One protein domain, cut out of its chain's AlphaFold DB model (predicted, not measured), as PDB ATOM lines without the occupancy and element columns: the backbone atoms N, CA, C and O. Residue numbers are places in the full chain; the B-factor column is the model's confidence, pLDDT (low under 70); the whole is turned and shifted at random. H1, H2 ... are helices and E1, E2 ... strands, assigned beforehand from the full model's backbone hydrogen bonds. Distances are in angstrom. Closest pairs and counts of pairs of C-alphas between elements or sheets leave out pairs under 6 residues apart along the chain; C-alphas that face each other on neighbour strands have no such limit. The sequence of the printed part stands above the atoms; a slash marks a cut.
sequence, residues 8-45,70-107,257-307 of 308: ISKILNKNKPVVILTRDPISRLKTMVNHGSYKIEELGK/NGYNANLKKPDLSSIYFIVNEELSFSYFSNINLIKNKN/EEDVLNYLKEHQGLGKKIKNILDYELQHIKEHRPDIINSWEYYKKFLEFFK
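What this domain is: This is residues 8 to 45, 70 to 107 and 257 to 307 of the 308 residues of the protein "Uncharacterized protein orf13" of Campylobacter jejuni (UniProt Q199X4). The last five helices wind in a loop: H6 leads away from H5, H7 and H8 turn the chain back, and H9 comes to pack side by side with H5. H2 packs about perpendicular on H5 and H9, H3 packs on H2, H4 packs on the far end of H6, and H1 lies far out, touching no helix. The 127 printed residues hold nine named helices and two named strands, in the order H1, E1, H2, E2, H3 to H9, and no two strands pair; the class is mostly helix. The whole is flat, spanning 48 by 43 by 22 A, and only just loose, close to compact, with a radius of gyration of the C-alphas of 16.9 A.

Where its parts are: H6, residues 268 to 281, is the longest helix at 19.7 A, from C-alpha 268 at (25.407, 21.462, -54.624) to C-alpha 281 at (43.792, 14.342, -55.123). Before it comes H5, residues 257 to 266, 14.4 A; after it come H7, residues 283 to 288, H8, residues 290 to 294, and H9, residues 297 to 305, 13.4 A. H1 is residues 8 to 12, beginning at C-alpha 8, (57.649, 14.219, -43.097). E1 is residues 18 to 22, 12.5 A, and H2 residues 25 to 35, 15.0 A. E2 is residues 71 to 73, H3 residues 83 to 91, 10.2 A, and H4 residues 96 to 100.

How they stand to each other: H6 and H5 only just touch, only at the corner, with 3 pairs of C-alphas within 8 A, the closest those of Leu 264 and Gly 271, 4.9 A. H6 touches H4 with residues 280 to 281 alone; the closest C-alphas, of Phe 97 and Glu 281, are 4.7 A apart. H5 and H9 touch at a shallow tilt of 12 degrees, the same way, closest at the C-alphas of Leu 261 and Phe 302, 6.3 A. H2 touches H5, about perpendicular at 77 degrees, closest at C-alphas 30 and 257, 5.8 A. H2 also touches H3, at 82 degrees, closest at C-alphas 33 and 83, 6.4 A. H7 and H8 only just touch, only at the corner, with 3 pairs within 8 A, the closest C-alphas 286 and 293, 6.4 A. E1 and H4 are near each other; the closest C-alphas of E2 and H3, 71 and 86, are 6.0 A apart. Every O i to N i+4 pair is within hydrogen-bond range in H1 to H8, and 4 of 5 in H9.

The domain as a whole: The farthest C-alphas, of Asn 15 and Asn 75, are 48.8 A apart. Residues 46 to 69 and 108 to 256 are not printed; the gaps between C-alphas are 22.7 A and 32.1 A. Of the links printed whole, none is long. Residues 8 to 14 and 40 to 45 have pLDDT under 70.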
ATOM      1  N   ILE A   8      58.094  15.252 -42.151       56.28
ATOM      2  CA  ILE A   8      57.649  14.219 -43.097       56.28
ATOM      3  C   ILE A   8      58.598  14.169 -44.306       56.28
ATOM      4  O   ILE A   8      59.027  13.088 -44.703       56.28
ATOM      5  N   SER A   9      59.064  15.318 -44.808       54.66
ATOM      6  CA  SER A   9      59.976  15.376 -45.964       54.66
ATOM      7  C   SER A   9      61.310  14.642 -45.752       54.66
ATOM      8  O   SER A   9      61.848  14.072 -46.697       54.66
ATOM      9  N   LYS A  10      61.845  14.587 -44.522       58.41
ATOM     10  CA  LYS A  10      63.080  13.835 -44.224       58.41
ATOM     11  C   LYS A  10      62.870  12.317 -44.263       58.41
ATOM     12  O   LYS A  10      63.787  11.598 -44.649       58.41
ATOM     13  N   ILE A  11      61.685  11.836 -43.883       59.28
ATOM     14  CA  ILE A  11      61.323  10.409 -43.916       59.28
ATOM     15  C   ILE A  11      61.030   9.974 -45.358       59.28
ATOM     16  O   ILE A  11      61.537   8.946 -45.800       59.28
ATOM     17  N   LEU A  12      60.306  10.806 -46.114       59.72
ATOM     18  CA  LEU A  12      59.924  10.557 -47.511       59.72
ATOM     19  C   LEU A  12      61.093  10.599 -48.517       59.72
ATOM     20  O   LEU A  12      60.927  10.214 -49.672       59.72
ATOM     21  N   ASN A  13      62.273  11.062 -48.090       60.38
ATOM     22  CA  ASN A  13      63.492  11.082 -48.905       60.38
ATOM     23  C   ASN A  13      64.281   9.759 -48.869       60.38
ATOM     24  O   ASN A  13      65.260   9.621 -49.602       60.38
ATOM     25  N   LYS A  14      63.904   8.788 -48.026       65.25
ATOM     26  CA  LYS A  14      64.517   7.452 -48.049       65.25
ATOM     27  C   LYS A  14      63.842   6.605 -49.130       65.25
ATOM     28  O   LYS A  14      62.621   6.610 -49.241       65.25
ATOM     29  N   ASN A  15      64.623   5.825 -49.883       73.62
ATOM     30  CA  ASN A  15      64.108   4.864 -50.867       73.62
ATOM     31  C   ASN A  15      63.482   3.636 -50.164       73.62
ATOM     32  O   ASN A  15      64.023   2.532 -50.201       73.62
ATOM     33  N   LYS A  16      62.400   3.852 -49.407       79.62
ATOM     34  CA  LYS A  16      61.642   2.839 -48.656       79.62
ATOM     35  C   LYS A  16      60.189   2.789 -49.131       79.62
ATOM     36  O   LYS A  16      59.638   3.869 -49.355       79.62
ATOM     37  N   PRO A  17      59.582   1.598 -49.287       85.88
ATOM     38  CA  PRO A  17      58.200   1.487 -49.742       85.88
ATOM     39  C   PRO A  17      57.264   2.362 -48.904       85.88
ATOM     40  O   PRO A  17      57.421   2.440 -47.681       85.88
ATOM     41  N   VAL A  18      56.301   3.010 -49.553       87.06
ATOM     42  CA  VAL A  18      55.269   3.798 -48.874       87.06
ATOM     43  C   VAL A  18      53.932   3.103 -49.040       87.06
ATOM     44  O   VAL A  18      53.464   2.916 -50.158       87.06
ATOM     45  N   VAL A  19      53.308   2.754 -47.919       91.06
ATOM     46  CA  VAL A  19      51.957   2.196 -47.908       91.06
ATOM     47  C   VAL A  19      50.952   3.334 -47.816       91.06
ATOM     48  O   VAL A  19      51.002   4.137 -46.883       91.06
ATOM     49  N   ILE A  20      50.029   3.398 -48.771       91.44
ATOM     50  CA  ILE A  20      48.924   4.354 -48.776       91.44
ATOM     51  C   ILE A  20      47.624   3.573 -48.651       91.44
ATOM     52  O   ILE A  20      47.215   2.855 -49.565       91.44
ATOM     53  N   LEU A  21      46.963   3.747 -47.510       93.56
ATOM     54  CA  LEU A  21      45.621   3.231 -47.298       93.56
ATOM     55  C   LEU A  21      44.626   4.078 -48.097       93.56
ATOM     56  O   LEU A  21      44.604   5.301 -47.963       93.56
ATOM     57  N   THR A  22      43.793   3.436 -48.905       95.50
ATOM     58  CA  THR A  22      42.777   4.089 -49.727       95.50
ATOM     59  C   THR A  22      41.385   3.626 -49.312       95.50
ATOM     60  O   THR A  22      41.200   2.536 -48.773       95.50
ATOM     61  N   ARG A  23      40.381   4.478 -49.511       95.69
ATOM     62  CA  ARG A  23      38.992   4.195 -49.141       95.69
ATOM     63  C   ARG A  23      38.060   5.061 -49.962       95.69
ATOM     64  O   ARG A  23      38.394   6.225 -50.201       95.69
ATOM     65  N   ASP A  24      36.885   4.519 -50.277       97.81
ATOM     66  CA  ASP A  24      35.791   5.266 -50.893       97.81
ATOM     67  C   ASP A  24      35.578   6.608 -50.149       97.81
ATOM     68  O   ASP A  24      35.307   6.606 -48.939       97.81
ATOM     69  N   PRO A  25      35.749   7.761 -50.823       97.75
ATOM     70  CA  PRO A  25      35.670   9.075 -50.193       97.75
ATOM     71  C   PRO A  25      34.307   9.374 -49.556       97.75
ATOM     72  O   PRO A  25      34.268  10.079 -48.547       97.75
ATOM     73  N   ILE A  26      33.210   8.805 -50.060       98.38
ATOM     74  CA  ILE A  26      31.884   8.961 -49.451       98.38
ATOM     75  C   ILE A  26      31.796   8.143 -48.165       98.38
ATOM     76  O   ILE A  26      31.379   8.662 -47.128       98.38
ATOM     77  N   SER A  27      32.304   6.907 -48.166       97.50
ATOM     78  CA  SER A  27      32.411   6.110 -46.937       97.50
ATOM     79  C   SER A  27      33.336   6.753 -45.894       97.50
ATOM     80  O   SER A  27      33.108   6.589 -44.689       97.50
ATOM     81  N   ARG A  28      34.372   7.498 -46.319       96.50
ATOM     82  CA  ARG A  28      35.209   8.311 -45.414       96.50
ATOM     83  C   ARG A  28      34.392   9.423 -44.759       96.50
ATOM     84  O   ARG A  28      34.423   9.520 -43.535       96.50
ATOM     85  N   LEU A  29      33.633  10.195 -45.539       97.75
ATOM     86  CA  LEU A  29      32.752  11.245 -45.013       97.75
ATOM     87  C   LEU A  29      31.721  10.679 -44.037       97.75
ATOM     88  O   LEU A  29      31.658  11.136 -42.902       97.75
ATOM     89  N   LYS A  30      31.003   9.616 -44.425       97.44
ATOM     90  CA  LYS A  30      30.059   8.900 -43.552       97.44
ATOM     91  C   LYS A  30      30.697   8.530 -42.216       97.44
ATOM     92  O   LYS A  30      30.114   8.737 -41.157       97.44
ATOM     93  N   THR A  31      31.907   7.968 -42.259       94.56
ATOM     94  CA  THR A  31      32.620   7.561 -41.038       94.56
ATOM     95  C   THR A  31      32.919   8.757 -40.141       94.56
ATOM     96  O   THR A  31      32.725   8.643 -38.938       94.56
ATOM     97  N   MET A  32      33.340   9.891 -40.710       94.44
ATOM     98  CA  MET A  32      33.609  11.111 -39.942       94.44
ATOM     99  C   MET A  32      32.339  11.712 -39.336       94.44
ATOM    100  O   MET A  32      32.358  12.091 -38.169       94.44
ATOM    101  N   VAL A  33      31.225  11.730 -40.075       96.62
ATOM    102  CA  VAL A  33      29.924  12.191 -39.558       96.62
ATOM    103  C   VAL A  33      29.488  11.344 -38.353       96.62
ATOM    104  O   VAL A  33      29.097  11.877 -37.317       96.62
ATOM    105  N   ASN A  34      29.639  10.019 -38.444       95.50
ATOM    106  CA  ASN A  34      29.292   9.088 -37.361       95.50
ATOM    107  C   ASN A  34      30.331   9.010 -36.231       95.50
ATOM    108  O   ASN A  34      30.068   8.370 -35.205       95.50
ATOM    109  N   HIS A  35      31.518   9.596 -36.414       89.69
ATOM    110  CA  HIS A  35      32.641   9.401 -35.504       89.69
ATOM    111  C   HIS A  35      32.278   9.871 -34.098       89.69
ATOM    112  O   HIS A  35      32.465   9.119 -33.147       89.69
ATOM    113  N   GLY A  36      31.691  11.064 -33.971       88.62
ATOM    114  CA  GLY A  36      31.431  11.695 -32.679       88.62
ATOM    115  C   GLY A  36      32.716  11.946 -31.883       88.62
ATOM    116  O   GLY A  36      33.827  11.854 -32.405       88.62
ATOM    117  N   SER A  37      32.559  12.274 -30.609       86.81
ATOM    118  CA  SER A  37      33.637  12.432 -29.635       86.81
ATOM    119  C   SER A  37      33.081  12.182 -28.240       86.81
ATOM    120  O   SER A  37      31.882  12.342 -28.010       86.81
ATOM    121  N   TYR A  38      33.959  11.895 -27.285       85.06
ATOM    122  CA  TYR A  38      33.608  12.048 -25.879       85.06
ATOM    123  C   TYR A  38      33.168  13.487 -25.587       85.06
ATOM    124  O   TYR A  38      33.707  14.439 -26.173       85.06
ATOM    125  N   LYS A  39      32.209  13.658 -24.677       84.12
ATOM    126  CA  LYS A  39      31.911  14.956 -24.074       84.12
ATOM    127  C   LYS A  39      33.088  15.373 -23.194       84.12
ATOM    128  O   LYS A  39      33.337  14.783 -22.150       84.12
ATOM    129  N   ILE A  40      33.846  16.368 -23.664       61.75
ATOM    130  CA  ILE A  40      35.107  16.829 -23.050       61.75
ATOM    131  C   ILE A  40      34.932  17.283 -21.592       61.75
ATOM    132  O   ILE A  40      35.877  17.182 -20.819       61.75
ATOM    133  N   GLU A  41      33.743  17.743 -21.200       55.38
ATOM    134  CA  GLU A  41      33.474  18.222 -19.836       55.38
ATOM    135  C   GLU A  41      33.540  17.110 -18.772       55.38
ATOM    136  O   GLU A  41      33.713  17.409 -17.596       55.38
ATOM    137  N   GLU A  42      33.501  15.834 -19.170       50.41
ATOM    138  CA  GLU A  42      33.517  14.692 -18.243       50.41
ATOM    139  C   GLU A  42      34.876  13.987 -18.138       50.41
ATOM    140  O   GLU A  42      35.075  13.160 -17.251       50.41
ATOM    141  N   LEU A  43      35.820  14.295 -19.031       51.16
ATOM    142  CA  LEU A  43      37.122  13.636 -19.094       51.16
ATOM    143  C   LEU A  43      38.203  14.712 -19.099       51.16
ATOM    144  O   LEU A  43      38.688  15.143 -20.150       51.16
ATOM    145  N   GLY A  44      38.576  15.157 -17.895       43.53
ATOM    146  CA  GLY A  44      39.811  15.906 -17.690       43.53
ATOM    147  C   GLY A  44      40.935  15.213 -18.457       43.53
ATOM    148  O   GLY A  44      41.046  13.991 -18.414       43.53
ATOM    149  N   LYS A  45      41.682  15.994 -19.244       50.00
ATOM    150  CA  LYS A  45      42.754  15.567 -20.160       50.00
ATOM    151  C   LYS A  45      43.345  14.193 -19.787       50.00
ATOM    152  O   LYS A  45      44.246  14.113 -18.961       50.00
ATOM    153  N   ASN A  70      29.392  23.894 -37.467       93.88
ATOM    154  CA  ASN A  70      30.230  24.822 -36.708       93.88
ATOM    155  C   ASN A  70      31.297  24.117 -35.848       93.88
ATOM    156  O   ASN A  70      32.098  24.800 -35.213       93.88
ATOM    157  N   GLY A  71      31.320  22.782 -35.806       90.62
ATOM    158  CA  GLY A  71      32.244  22.007 -34.976       90.62
ATOM    159  C   GLY A  71      31.533  21.155 -33.922       90.62
ATOM    160  O   GLY A  71      30.377  20.772 -34.088       90.62
ATOM    161  N   TYR A  72      32.246  20.789 -32.852       87.69
ATOM    162  CA  TYR A  72      31.712  19.919 -31.797       87.69
ATOM    163  C   TYR A  72      30.586  20.588 -31.003       87.69
ATOM    164  O   TYR A  72      30.755  21.690 -30.489       87.69
ATOM    165  N   ASN A  73      29.486  19.863 -30.804       87.56
ATOM    166  CA  ASN A  73      28.313  20.336 -30.080       87.56
ATOM    167  C   ASN A  73      27.863  19.294 -29.042       87.56
ATOM    168  O   ASN A  73      27.405  18.201 -29.378       87.56
ATOM    169  N   ALA A  74      27.993  19.638 -27.756       80.62
ATOM    170  CA  ALA A  74      27.681  18.742 -26.637       80.62
ATOM    171  C   ALA A  74      26.190  18.364 -26.537       80.62
ATOM    172  O   ALA A  74      25.858  17.321 -25.968       80.62
ATOM    173  N   ASN A  75      25.304  19.179 -27.117       85.75
ATOM    174  CA  ASN A  75      23.858  18.963 -27.081       85.75
ATOM    175  C   ASN A  75      23.371  18.025 -28.193       85.75
ATOM    176  O   ASN A  75      22.256  17.508 -28.117       85.75
ATOM    177  N   LEU A  76      24.193  17.762 -29.216       89.12
ATOM    178  CA  LEU A  76      23.841  16.816 -30.270       89.12
ATOM    179  C   LEU A  76      23.958  15.383 -29.762       89.12
ATOM    180  O   LEU A  76      25.043  14.906 -29.433       89.12
ATOM    181  N   LYS A  77      22.820  14.687 -29.751       87.19
ATOM    182  CA  LYS A  77      22.707  13.277 -29.349       87.19
ATOM    183  C   LYS A  77      22.873  12.289 -30.503       87.19
ATOM    184  O   LYS A  77      23.021  11.095 -30.262       87.19
ATOM    185  N   LYS A  78      22.850  12.773 -31.745       94.00
ATOM    186  CA  LYS A  78      22.977  11.960 -32.957       94.00
ATOM    187  C   LYS A  78      23.867  12.649 -33.996       94.00
ATOM    188  O   LYS A  78      24.020  13.870 -33.916       94.00
ATOM    189  N   PRO A  79      24.437  11.894 -34.952       96.44
ATOM    190  CA  PRO A  79      25.183  12.471 -36.065       96.44
ATOM    191  C   PRO A  79      24.349  13.497 -36.844       96.44
ATOM    192  O   PRO A  79      23.158  13.289 -37.078       96.44
ATOM    193  N   ASP A  80      24.992  14.581 -37.273       97.25
ATOM    194  CA  ASP A  80      24.392  15.611 -38.121       97.25
ATOM    195  C   ASP A  80      25.150  15.689 -39.452       97.25
ATOM    196  O   ASP A  80      26.362  15.911 -39.483       97.25
ATOM    197  N   LEU A  81      24.439  15.523 -40.568       98.06
ATOM    198  CA  LEU A  81      24.997  15.632 -41.919       98.06
ATOM    199  C   LEU A  81      25.568  17.027 -42.215       98.06
ATOM    200  O   LEU A  81      26.506  17.141 -43.006       98.06
ATOM    201  N   SER A  82      25.087  18.078 -41.538       97.62
ATOM    202  CA  SER A  82      25.634  19.435 -41.673       97.62
ATOM    203  C   SER A  82      27.116  19.517 -41.288       97.62
ATOM    204  O   SER A  82      27.857  20.352 -41.819       97.62
ATOM    205  N   SER A  83      27.586  18.584 -40.452       97.31
ATOM    206  CA  SER A  83      28.996  18.452 -40.078       97.31
ATOM    207  C   SER A  83      29.932  18.213 -41.251       97.31
ATOM    208  O   SER A  83      31.111  18.528 -41.129       97.31
ATOM    209  N   ILE A  84      29.448  17.733 -42.405       97.88
ATOM    210  CA  ILE A  84      30.281  17.563 -43.605       97.88
ATOM    211  C   ILE A  84      30.970  18.885 -43.974       97.88
ATOM    212  O   ILE A  84      32.125  18.870 -44.404       97.88
ATOM    213  N   TYR A  85      30.308  20.027 -43.750       96.12
ATOM    214  CA  TYR A  85      30.918  21.338 -43.960       96.12
ATOM    215  C   TYR A  85      32.157  21.536 -43.078       96.12
ATOM    216  O   TYR A  85      33.224  21.864 -43.589       96.12
ATOM    217  N   PHE A  86      32.043  21.299 -41.772       95.06
ATOM    218  CA  PHE A  86      33.172  21.387 -40.846       95.06
ATOM    219  C   PHE A  86      34.248  20.342 -41.176       95.06
ATOM    220  O   PHE A  86      35.419  20.677 -41.339       95.06
ATOM    221  N   ILE A  87      33.840  19.087 -41.380       95.06
ATOM    222  CA  ILE A  87      34.724  17.944 -41.628       95.06
ATOM    223  C   ILE A  87      35.631  18.186 -42.835       95.06
ATOM    224  O   ILE A  87      36.834  17.975 -42.740       95.06
ATOM    225  N   VAL A  88      35.087  18.638 -43.967       94.00
ATOM    226  CA  VAL A  88      35.865  18.850 -45.204       94.00
ATOM    227  C   VAL A  88      36.833  20.033 -45.095       94.00
ATOM    228  O   VAL A  88      37.819  20.080 -45.828       94.00
ATOM    229  N   ASN A  89      36.554  20.998 -44.217       90.75
ATOM    230  CA  ASN A  89      37.405  22.171 -44.034       90.75
ATOM    231  C   ASN A  89      38.494  21.954 -42.976       90.75
ATOM    232  O   ASN A  89      39.619  22.402 -43.185       90.75
ATOM    233  N   GLU A  90      38.181  21.253 -41.883       89.12
ATOM    234  CA  GLU A  90      39.012  21.270 -40.672       89.12
ATOM    235  C   GLU A  90      39.550  19.890 -40.246       89.12
ATOM    236  O   GLU A  90      40.646  19.816 -39.692       89.12
ATOM    237  N   GLU A  91      38.841  18.788 -40.526       86.44
ATOM    238  CA  GLU A  91      39.139  17.472 -39.919       86.44
ATOM    239  C   GLU A  91      39.626  16.418 -40.925       86.44
ATOM    240  O   GLU A  91      40.584  15.683 -40.677       86.44
ATOM    241  N   LEU A  92      38.971  16.308 -42.084       88.06
ATOM    242  CA  LEU A  92      39.220  15.247 -43.055       88.06
ATOM    243  C   LEU A  92      40.079  15.740 -44.217       88.06
ATOM    244  O   LEU A  92      39.619  16.448 -45.109       88.06
ATOM    245  N   SER A  93      41.319  15.255 -44.269       88.38
ATOM    246  CA  SER A  93      42.210  15.488 -45.407       88.38
ATOM    247  C   SER A  93      42.036  14.427 -46.498       88.38
ATOM    248  O   SER A  93      42.150  13.222 -46.255       88.38
ATOM    249  N   PHE A  94      41.836  14.883 -47.735       92.38
ATOM    250  CA  PHE A  94      41.905  14.052 -48.938       92.38
ATOM    251  C   PHE A  94      43.265  14.111 -49.636       92.38
ATOM    252  O   PHE A  94      43.342  13.652 -50.762       92.38
ATOM    253  N   SER A  95      44.317  14.642 -48.999       90.69
ATOM    254  CA  SER A  95      45.605  15.001 -49.617       90.69
ATOM    255  C   SER A  95      46.459  13.815 -50.107       90.69
ATOM    256  O   SER A  95      47.612  13.676 -49.711       90.69
ATOM    257  N   TYR A  96      45.919  12.923 -50.936       91.75
ATOM    258  CA  TYR A  96      46.626  11.778 -51.497       91.75
ATOM    259  C   TYR A  96      47.710  12.233 -52.476       91.75
ATOM    260  O   TYR A  96      48.892  12.060 -52.179       91.75
ATOM    261  N   PHE A  97      47.339  12.835 -53.609       92.12
ATOM    262  CA  PHE A  97      48.303  13.289 -54.611       92.12
ATOM    263  C   PHE A  97      49.222  14.377 -54.070       92.12
ATOM    264  O   PHE A  97      50.431  14.309 -54.275       92.12
ATOM    265  N   SER A  98      48.672  15.328 -53.313       90.69
ATOM    266  CA  SER A  98      49.463  16.365 -52.648       90.69
ATOM    267  C   SER A  98      50.583  15.767 -51.793       90.69
ATOM    268  O   SER A  98      51.713  16.248 -51.844       90.69
ATOM    269  N   ASN A  99      50.302  14.701 -51.034       86.00
ATOM    270  CA  ASN A  99      51.328  14.021 -50.248       86.00
ATOM    271  C   ASN A  99      52.274  13.208 -51.135       86.00
ATOM    272  O   ASN A  99      53.482  13.300 -50.938       86.00
ATOM    273  N   ILE A 100      51.756  12.457 -52.114       86.12
ATOM    274  CA  ILE A 100      52.552  11.635 -53.043       86.12
ATOM    275  C   ILE A 100      53.577  12.479 -53.800       86.12
ATOM    276  O   ILE A 100      54.729  12.077 -53.903       86.12
ATOM    277  N   ASN A 101      53.204  13.674 -54.258       85.06
ATOM    278  CA  ASN A 101      54.088  14.566 -55.007       85.06
ATOM    279  C   ASN A 101      55.286  15.076 -54.173       85.06
ATOM    280  O   ASN A 101      56.269  15.579 -54.712       85.06
ATOM    281  N   LEU A 102      55.228  14.939 -52.843       81.56
ATOM    282  CA  LEU A 102      56.345  15.222 -51.936       81.56
ATOM    283  C   LEU A 102      57.240  13.996 -51.693       81.56
ATOM    284  O   LEU A 102      58.342  14.136 -51.157       81.56
ATOM    285  N   ILE A 103      56.778  12.797 -52.055       78.88
ATOM    286  CA  ILE A 103      57.516  11.540 -51.929       78.88
ATOM    287  C   ILE A 103      58.406  11.385 -53.160       78.88
ATOM    288  O   ILE A 103      57.929  11.284 -54.282       78.88
ATOM    289  N   LYS A 104      59.727  11.325 -52.958       74.31
ATOM    290  CA  LYS A 104      60.666  11.082 -54.070       74.31
ATOM    291  C   LYS A 104      60.725   9.613 -54.492       74.31
ATOM    292  O   LYS A 104      61.216   9.303 -55.575       74.31
ATOM    293  N   ASN A 105      60.277   8.708 -53.623       72.25
ATOM    294  CA  ASN A 105      60.217   7.281 -53.901       72.25
ATOM    295  C   ASN A 105      59.036   6.929 -54.819       72.25
ATOM    296  O   ASN A 105      57.924   7.403 -54.612       72.25
ATOM    297  N   LYS A 106      59.281   6.036 -55.780       74.12
ATOM    298  CA  LYS A 106      58.281   5.484 -56.700       74.12
ATOM    299  C   LYS A 106      57.647   4.170 -56.226       74.12
ATOM    300  O   LYS A 106      56.685   3.715 -56.830       74.12
ATOM    301  N   ASN A 107      58.166   3.545 -55.168       86.62
ATOM    302  CA  ASN A 107      57.593   2.325 -54.606       86.62
ATOM    303  C   ASN A 107      56.426   2.662 -53.666       86.62
ATOM    304  O   ASN A 107      56.606   2.806 -52.452       86.62
ATOM    305  N   GLU A 257      25.944   5.867 -46.278       98.50
ATOM    306  CA  GLU A 257      26.541   6.501 -47.454       98.50
ATOM    307  C   GLU A 257      25.487   7.150 -48.362       98.50
ATOM    308  O   GLU A 257      25.741   8.218 -48.916       98.50
ATOM    309  N   GLU A 258      24.297   6.559 -48.474       98.38
ATOM    310  CA  GLU A 258      23.167   7.109 -49.228       98.38
ATOM    311  C   GLU A 258      22.693   8.454 -48.661       98.38
ATOM    312  O   GLU A 258      22.396   9.374 -49.423       98.38
ATOM    313  N   ASP A 259      22.692   8.607 -47.337       98.56
ATOM    314  CA  ASP A 259      22.322   9.861 -46.676       98.56
ATOM    315  C   ASP A 259      23.345  10.965 -46.986       98.56
ATOM    316  O   ASP A 259      22.974  12.099 -47.288       98.56
ATOM    317  N   VAL A 260      24.643  10.626 -46.988       98.69
ATOM    318  CA  VAL A 260      25.721  11.546 -47.391       98.69
ATOM    319  C   VAL A 260      25.560  11.961 -48.852       98.69
ATOM    320  O   VAL A 260      25.676  13.141 -49.179       98.69
ATOM    321  N   LEU A 261      25.280  11.005 -49.738       98.69
ATOM    322  CA  LEU A 261      25.058  11.251 -51.161       98.69
ATOM    323  C   LEU A 261      23.879  12.202 -51.405       98.69
ATOM    324  O   LEU A 261      24.029  13.183 -52.138       98.69
ATOM    325  N   ASN A 262      22.737  11.942 -50.764       98.44
ATOM    326  CA  ASN A 262      21.546  12.786 -50.859       98.44
ATOM    327  C   ASN A 262      21.818  14.192 -50.320       98.44
ATOM    328  O   ASN A 262      21.526  15.178 -50.997       98.44
ATOM    329  N   TYR A 263      22.480  14.290 -49.166       98.50
ATOM    330  CA  TYR A 263      22.848  15.575 -48.582       98.50
ATOM    331  C   TYR A 263      23.731  16.402 -49.523       98.50
ATOM    332  O   TYR A 263      23.456  17.576 -49.762       98.50
ATOM    333  N   LEU A 264      24.771  15.800 -50.108       98.38
ATOM    334  CA  LEU A 264      25.649  16.497 -51.049       98.38
ATOM    335  C   LEU A 264      24.903  16.933 -52.313       98.38
ATOM    336  O   LEU A 264      25.136  18.041 -52.795       98.38
ATOM    337  N   LYS A 265      23.992  16.096 -52.824       97.25
ATOM    338  CA  LYS A 265      23.140  16.421 -53.975       97.25
ATOM    339  C   LYS A 265      22.249  17.637 -53.703       97.25
ATOM    340  O   LYS A 265      22.086  18.467 -54.592       97.25
ATOM    341  N   GLU A 266      21.704  17.774 -52.500       97.75
ATOM    342  CA  GLU A 266      20.915  18.949 -52.100       97.75
ATOM    343  C   GLU A 266      21.802  20.183 -51.858       97.75
ATOM    344  O   GLU A 266      21.421  21.310 -52.171       97.75
ATOM    345  N   HIS A 267      23.034  19.976 -51.388       97.62
ATOM    346  CA  HIS A 267      24.002  21.028 -51.074       97.62
ATOM    347  C   HIS A 267      25.066  21.152 -52.174       97.62
ATOM    348  O   HIS A 267      26.269  21.001 -51.942       97.62
ATOM    349  N   GLN A 268      24.611  21.471 -53.389       95.75
ATOM    350  CA  GLN A 268      25.407  21.462 -54.624       95.75
ATOM    351  C   GLN A 268      26.758  22.190 -54.528       95.75
ATOM    352  O   GLN A 268      27.755  21.708 -55.063       95.75
ATOM    353  N   GLY A 269      26.825  23.334 -53.836       96.69
ATOM    354  CA  GLY A 269      28.081  24.074 -53.658       96.69
ATOM    355  C   GLY A 269      29.145  23.276 -52.894       96.69
ATOM    356  O   GLY A 269      30.308  23.236 -53.298       96.69
ATOM    357  N   LEU A 270      28.739  22.580 -51.827       97.12
ATOM    358  CA  LEU A 270      29.617  21.703 -51.055       97.12
ATOM    359  C   LEU A 270      29.997  20.456 -51.862       97.12
ATOM    360  O   LEU A 270      31.171  20.087 -51.895       97.12
ATOM    361  N   GLY A 271      29.035  19.858 -52.570       97.62
ATOM    362  CA  GLY A 271      29.280  18.720 -53.457       97.62
ATOM    363  C   GLY A 271      30.315  19.024 -54.545       97.62
ATOM    364  O   GLY A 271      31.310  18.309 -54.665       97.62
ATOM    365  N   LYS A 272      30.166  20.143 -55.266       97.31
ATOM    366  CA  LYS A 272      31.128  20.596 -56.290       97.31
ATOM    367  C   LYS A 272      32.516  20.865 -55.707       97.31
ATOM    368  O   LYS A 272      33.516  20.465 -56.297       97.31
ATOM    369  N   LYS A 273      32.597  21.480 -54.522       96.56
ATOM    370  CA  LYS A 273      33.873  21.676 -53.817       96.56
ATOM    371  C   LYS A 273      34.573  20.343 -53.541       96.56
ATOM    372  O   LYS A 273      35.760  20.210 -53.832       96.56
ATOM    373  N   ILE A 274      33.851  19.364 -52.995       97.56
ATOM    374  CA  ILE A 274      34.398  18.030 -52.710       97.56
ATOM    375  C   ILE A 274      34.834  17.342 -54.005       97.56
ATOM    376  O   ILE A 274      35.926  16.783 -54.041       97.56
ATOM    377  N   LYS A 275      34.042  17.430 -55.083       97.50
ATOM    378  CA  LYS A 275      34.425  16.890 -56.395       97.50
ATOM    379  C   LYS A 275      35.761  17.464 -56.866       97.50
ATOM    380  O   LYS A 275      36.655  16.689 -57.178       97.50
ATOM    381  N   ASN A 276      35.927  18.785 -56.832       96.69
ATOM    382  CA  ASN A 276      37.169  19.435 -57.263       96.69
ATOM    383  C   ASN A 276      38.385  18.971 -56.446       96.69
ATOM    384  O   ASN A 276      39.454  18.734 -57.007       96.69
ATOM    385  N   ILE A 277      38.219  18.796 -55.128       97.19
ATOM    386  CA  ILE A 277      39.265  18.230 -54.264       97.19
ATOM    387  C   ILE A 277      39.603  16.802 -54.709       97.19
ATOM    388  O   ILE A 277      40.771  16.478 -54.898       97.19
ATOM    389  N   LEU A 278      38.597  15.942 -54.885       97.75
ATOM    390  CA  LEU A 278      38.800  14.533 -55.223       97.75
ATOM    391  C   LEU A 278      39.367  14.333 -56.633       97.75
ATOM    392  O   LEU A 278      40.177  13.431 -56.830       97.75
ATOM    393  N   ASP A 279      38.979  15.158 -57.604       97.25
ATOM    394  CA  ASP A 279      39.507  15.087 -58.967       97.25
ATOM    395  C   ASP A 279      41.010  15.357 -58.998       97.25
ATOM    396  O   ASP A 279      41.747  14.610 -59.645       97.25
ATOM    397  N   TYR A 280      41.472  16.344 -58.227       97.12
ATOM    398  CA  TYR A 280      42.895  16.614 -58.064       97.12
ATOM    399  C   TYR A 280      43.595  15.529 -57.237       97.12
ATOM    400  O   TYR A 280      44.622  14.986 -57.642       97.12
ATOM    401  N   GLU A 281      43.061  15.183 -56.070       97.00
ATOM    402  CA  GLU A 281      43.792  14.342 -55.123       97.00
ATOM    403  C   GLU A 281      43.839  12.861 -55.514       97.00
ATOM    404  O   GLU A 281      44.780  12.159 -55.147       97.00
ATOM    405  N   LEU A 282      42.861  12.363 -56.275       97.31
ATOM    406  CA  LEU A 282      42.809  10.953 -56.673       97.31
ATOM    407  C   LEU A 282      43.549  10.655 -57.984       97.31
ATOM    408  O   LEU A 282      43.599   9.489 -58.376       97.31
ATOM    409  N   GLN A 283      44.130  11.655 -58.657       96.31
ATOM    410  CA  GLN A 283      44.702  11.495 -60.003       96.31
ATOM    411  C   GLN A 283      45.745  10.367 -60.098       96.31
ATOM    412  O   GLN A 283      45.642   9.501 -60.962       96.31
ATOM    413  N   HIS A 284      46.674  10.284 -59.142       95.19
ATOM    414  CA  HIS A 284      47.719   9.255 -59.160       95.19
ATOM    415  C   HIS A 284      47.170   7.855 -58.853       95.19
ATOM    416  O   HIS A 284      47.641   6.867 -59.413       95.19
ATOM    417  N   ILE A 285      46.147   7.748 -57.996       96.31
ATOM    418  CA  ILE A 285      45.485   6.463 -57.714       96.31
ATOM    419  C   ILE A 285      44.719   5.997 -58.956       96.31
ATOM    420  O   ILE A 285      44.798   4.825 -59.303       96.31
ATOM    421  N   LYS A 286      44.025   6.907 -59.656       96.56
ATOM    422  CA  LYS A 286      43.329   6.606 -60.920       96.56
ATOM    423  C   LYS A 286      44.292   6.072 -61.985       96.56
ATOM    424  O   LYS A 286      43.942   5.124 -62.676       96.56
ATOM    425  N   GLU A 287      45.488   6.646 -62.087       95.81
ATOM    426  CA  GLU A 287      46.511   6.225 -63.050       95.81
ATOM    427  C   GLU A 287      47.125   4.857 -62.706       95.81
ATOM    428  O   GLU A 287      47.237   3.994 -63.572       95.81
ATOM    429  N   HIS A 288      47.494   4.633 -61.441       95.12
ATOM    430  CA  HIS A 288      48.299   3.467 -61.051       95.12
ATOM    431  C   HIS A 288      47.476   2.285 -60.530       95.12
ATOM    432  O   HIS A 288      47.930   1.144 -60.586       95.12
ATOM    433  N   ARG A 289      46.291   2.547 -59.969       95.81
ATOM    434  CA  ARG A 289      45.380   1.555 -59.378       95.81
ATOM    435  C   ARG A 289      43.917   1.873 -59.711       95.81
ATOM    436  O   ARG A 289      43.097   2.074 -58.805       95.81
ATOM    437  N   PRO A 290      43.553   1.913 -61.007       97.00
ATOM    438  CA  PRO A 290      42.170   2.132 -61.419       97.00
ATOM    439  C   PRO A 290      41.228   1.049 -60.877       97.00
ATOM    440  O   PRO A 290      40.059   1.329 -60.633       97.00
ATOM    441  N   ASP A 291      41.731  -0.165 -60.625       97.44
ATOM    442  CA  ASP A 291      40.994  -1.259 -59.986       97.44
ATOM    443  C   ASP A 291      40.418  -0.859 -58.617       97.44
ATOM    444  O   ASP A 291      39.249  -1.136 -58.339       97.44
ATOM    445  N   ILE A 292      41.189  -0.129 -57.801       96.88
ATOM    446  CA  ILE A 292      40.740   0.384 -56.500       96.88
ATOM    447  C   ILE A 292      39.598   1.382 -56.696       96.88
ATOM    448  O   ILE A 292      38.536   1.222 -56.093       96.88
ATOM    449  N   ILE A 293      39.786   2.380 -57.567       97.12
ATOM    450  CA  ILE A 293      38.779   3.420 -57.830       97.12
ATOM    451  C   ILE A 293      37.486   2.806 -58.376       97.12
ATOM    452  O   ILE A 293      36.391   3.159 -57.942       97.12
ATOM    453  N   ASN A 294      37.602   1.838 -59.285       96.38
ATOM    454  CA  ASN A 294      36.459   1.145 -59.874       96.38
ATOM    455  C   ASN A 294      35.663   0.336 -58.841       96.38
ATOM    456  O   ASN A 294      34.458   0.118 -59.023       96.38
ATOM    457  N   SER A 295      36.307  -0.067 -57.743       96.56
ATOM    458  CA  SER A 295      35.666  -0.765 -56.631       96.56
ATOM    459  C   SER A 295      34.845   0.158 -55.712       96.56
ATOM    460  O   SER A 295      34.058  -0.342 -54.902       96.56
ATOM    461  N   TRP A 296      34.999   1.484 -55.804       97.69
ATOM    462  CA  TRP A 296      34.318   2.462 -54.946       97.69
ATOM    463  C   TRP A 296      32.921   2.783 -55.471       97.69
ATOM    464  O   TRP A 296      32.718   3.655 -56.316       97.69
ATOM    465  N   GLU A 297      31.939   2.021 -54.998       97.50
ATOM    466  CA  GLU A 297      30.544   2.134 -55.423       97.50
ATOM    467  C   GLU A 297      29.954   3.525 -55.160       97.50
ATOM    468  O   GLU A 297      29.333   4.110 -56.049       97.50
ATOM    469  N   TYR A 298      30.169   4.071 -53.965       98.50
ATOM    470  CA  TYR A 298      29.549   5.327 -53.559       98.50
ATOM    471  C   TYR A 298      30.226   6.526 -54.207       98.50
ATOM    472  O   TYR A 298      29.544   7.473 -54.592       98.50
ATOM    473  N   TYR A 299      31.540   6.466 -54.422       98.25
ATOM    474  CA  TYR A 299      32.231   7.475 -55.221       98.25
ATOM    475  C   TYR A 299      31.717   7.532 -56.663       98.25
ATOM    476  O   TYR A 299      31.510   8.623 -57.189       98.25
ATOM    477  N   LYS A 300      31.439   6.384 -57.297       97.56
ATOM    478  CA  LYS A 300      30.843   6.365 -58.645       97.56
ATOM    479  C   LYS A 300      29.460   7.023 -58.665       97.56
ATOM    480  O   LYS A 300      29.236   7.894 -59.499       97.56
ATOM    481  N   LYS A 301      28.583   6.690 -57.708       97.94
ATOM    482  CA  LYS A 301      27.265   7.346 -57.554       97.94
ATOM    483  C   LYS A 301      27.400   8.852 -57.317       97.94
ATOM    484  O   LYS A 301      26.680   9.642 -57.912       97.94
ATOM    485  N   PHE A 302      28.357   9.265 -56.485       98.31
ATOM    486  CA  PHE A 302      28.651  10.680 -56.261       98.31
ATOM    487  C   PHE A 302      29.012  11.395 -57.566       98.31
ATOM    488  O   PHE A 302      28.457  12.452 -57.852       98.31
ATOM    489  N   LEU A 303      29.894  10.809 -58.382       97.25
ATOM    490  CA  LEU A 303      30.283  11.402 -59.660       97.25
ATOM    491  C   LEU A 303      29.093  11.594 -60.605       97.25
ATOM    492  O   LEU A 303      29.092  12.571 -61.341       97.25
ATOM    493  N   GLU A 304      28.072  10.731 -60.567       96.00
ATOM    494  CA  GLU A 304      26.861  10.865 -61.394       96.00
ATOM    495  C   GLU A 304      26.053  12.133 -61.110       96.00
ATOM    496  O   GLU A 304      25.482  12.698 -62.040       96.00
ATOM    497  N   PHE A 305      26.035  12.618 -59.867       92.88
ATOM    498  CA  PHE A 305      25.290  13.827 -59.493       92.88
ATOM    499  C   PHE A 305      25.981  15.129 -59.883       92.88
ATOM    500  O   PHE A 305      25.342  16.178 -59.910       92.88
ATOM    501  N   PHE A 306      27.281  15.062 -60.149       91.31
ATOM    502  CA  PHE A 306      28.127  16.218 -60.425       91.31
ATOM    503  C   PHE A 306      28.879  16.054 -61.749       91.31
ATOM    504  O   PHE A 306      29.971  16.605 -61.902       91.31
ATOM    505  N   LYS A 307      28.310  15.283 -62.686       79.62
ATOM    506  CA  LYS A 307      28.734  15.303 -64.090       79.62
ATOM    507  C   LYS A 307      28.527  16.721 -64.622       79.62
ATOM    508  O   LYS A 307      27.546  17.369 -64.258       79.62
TER     509      LYS A 307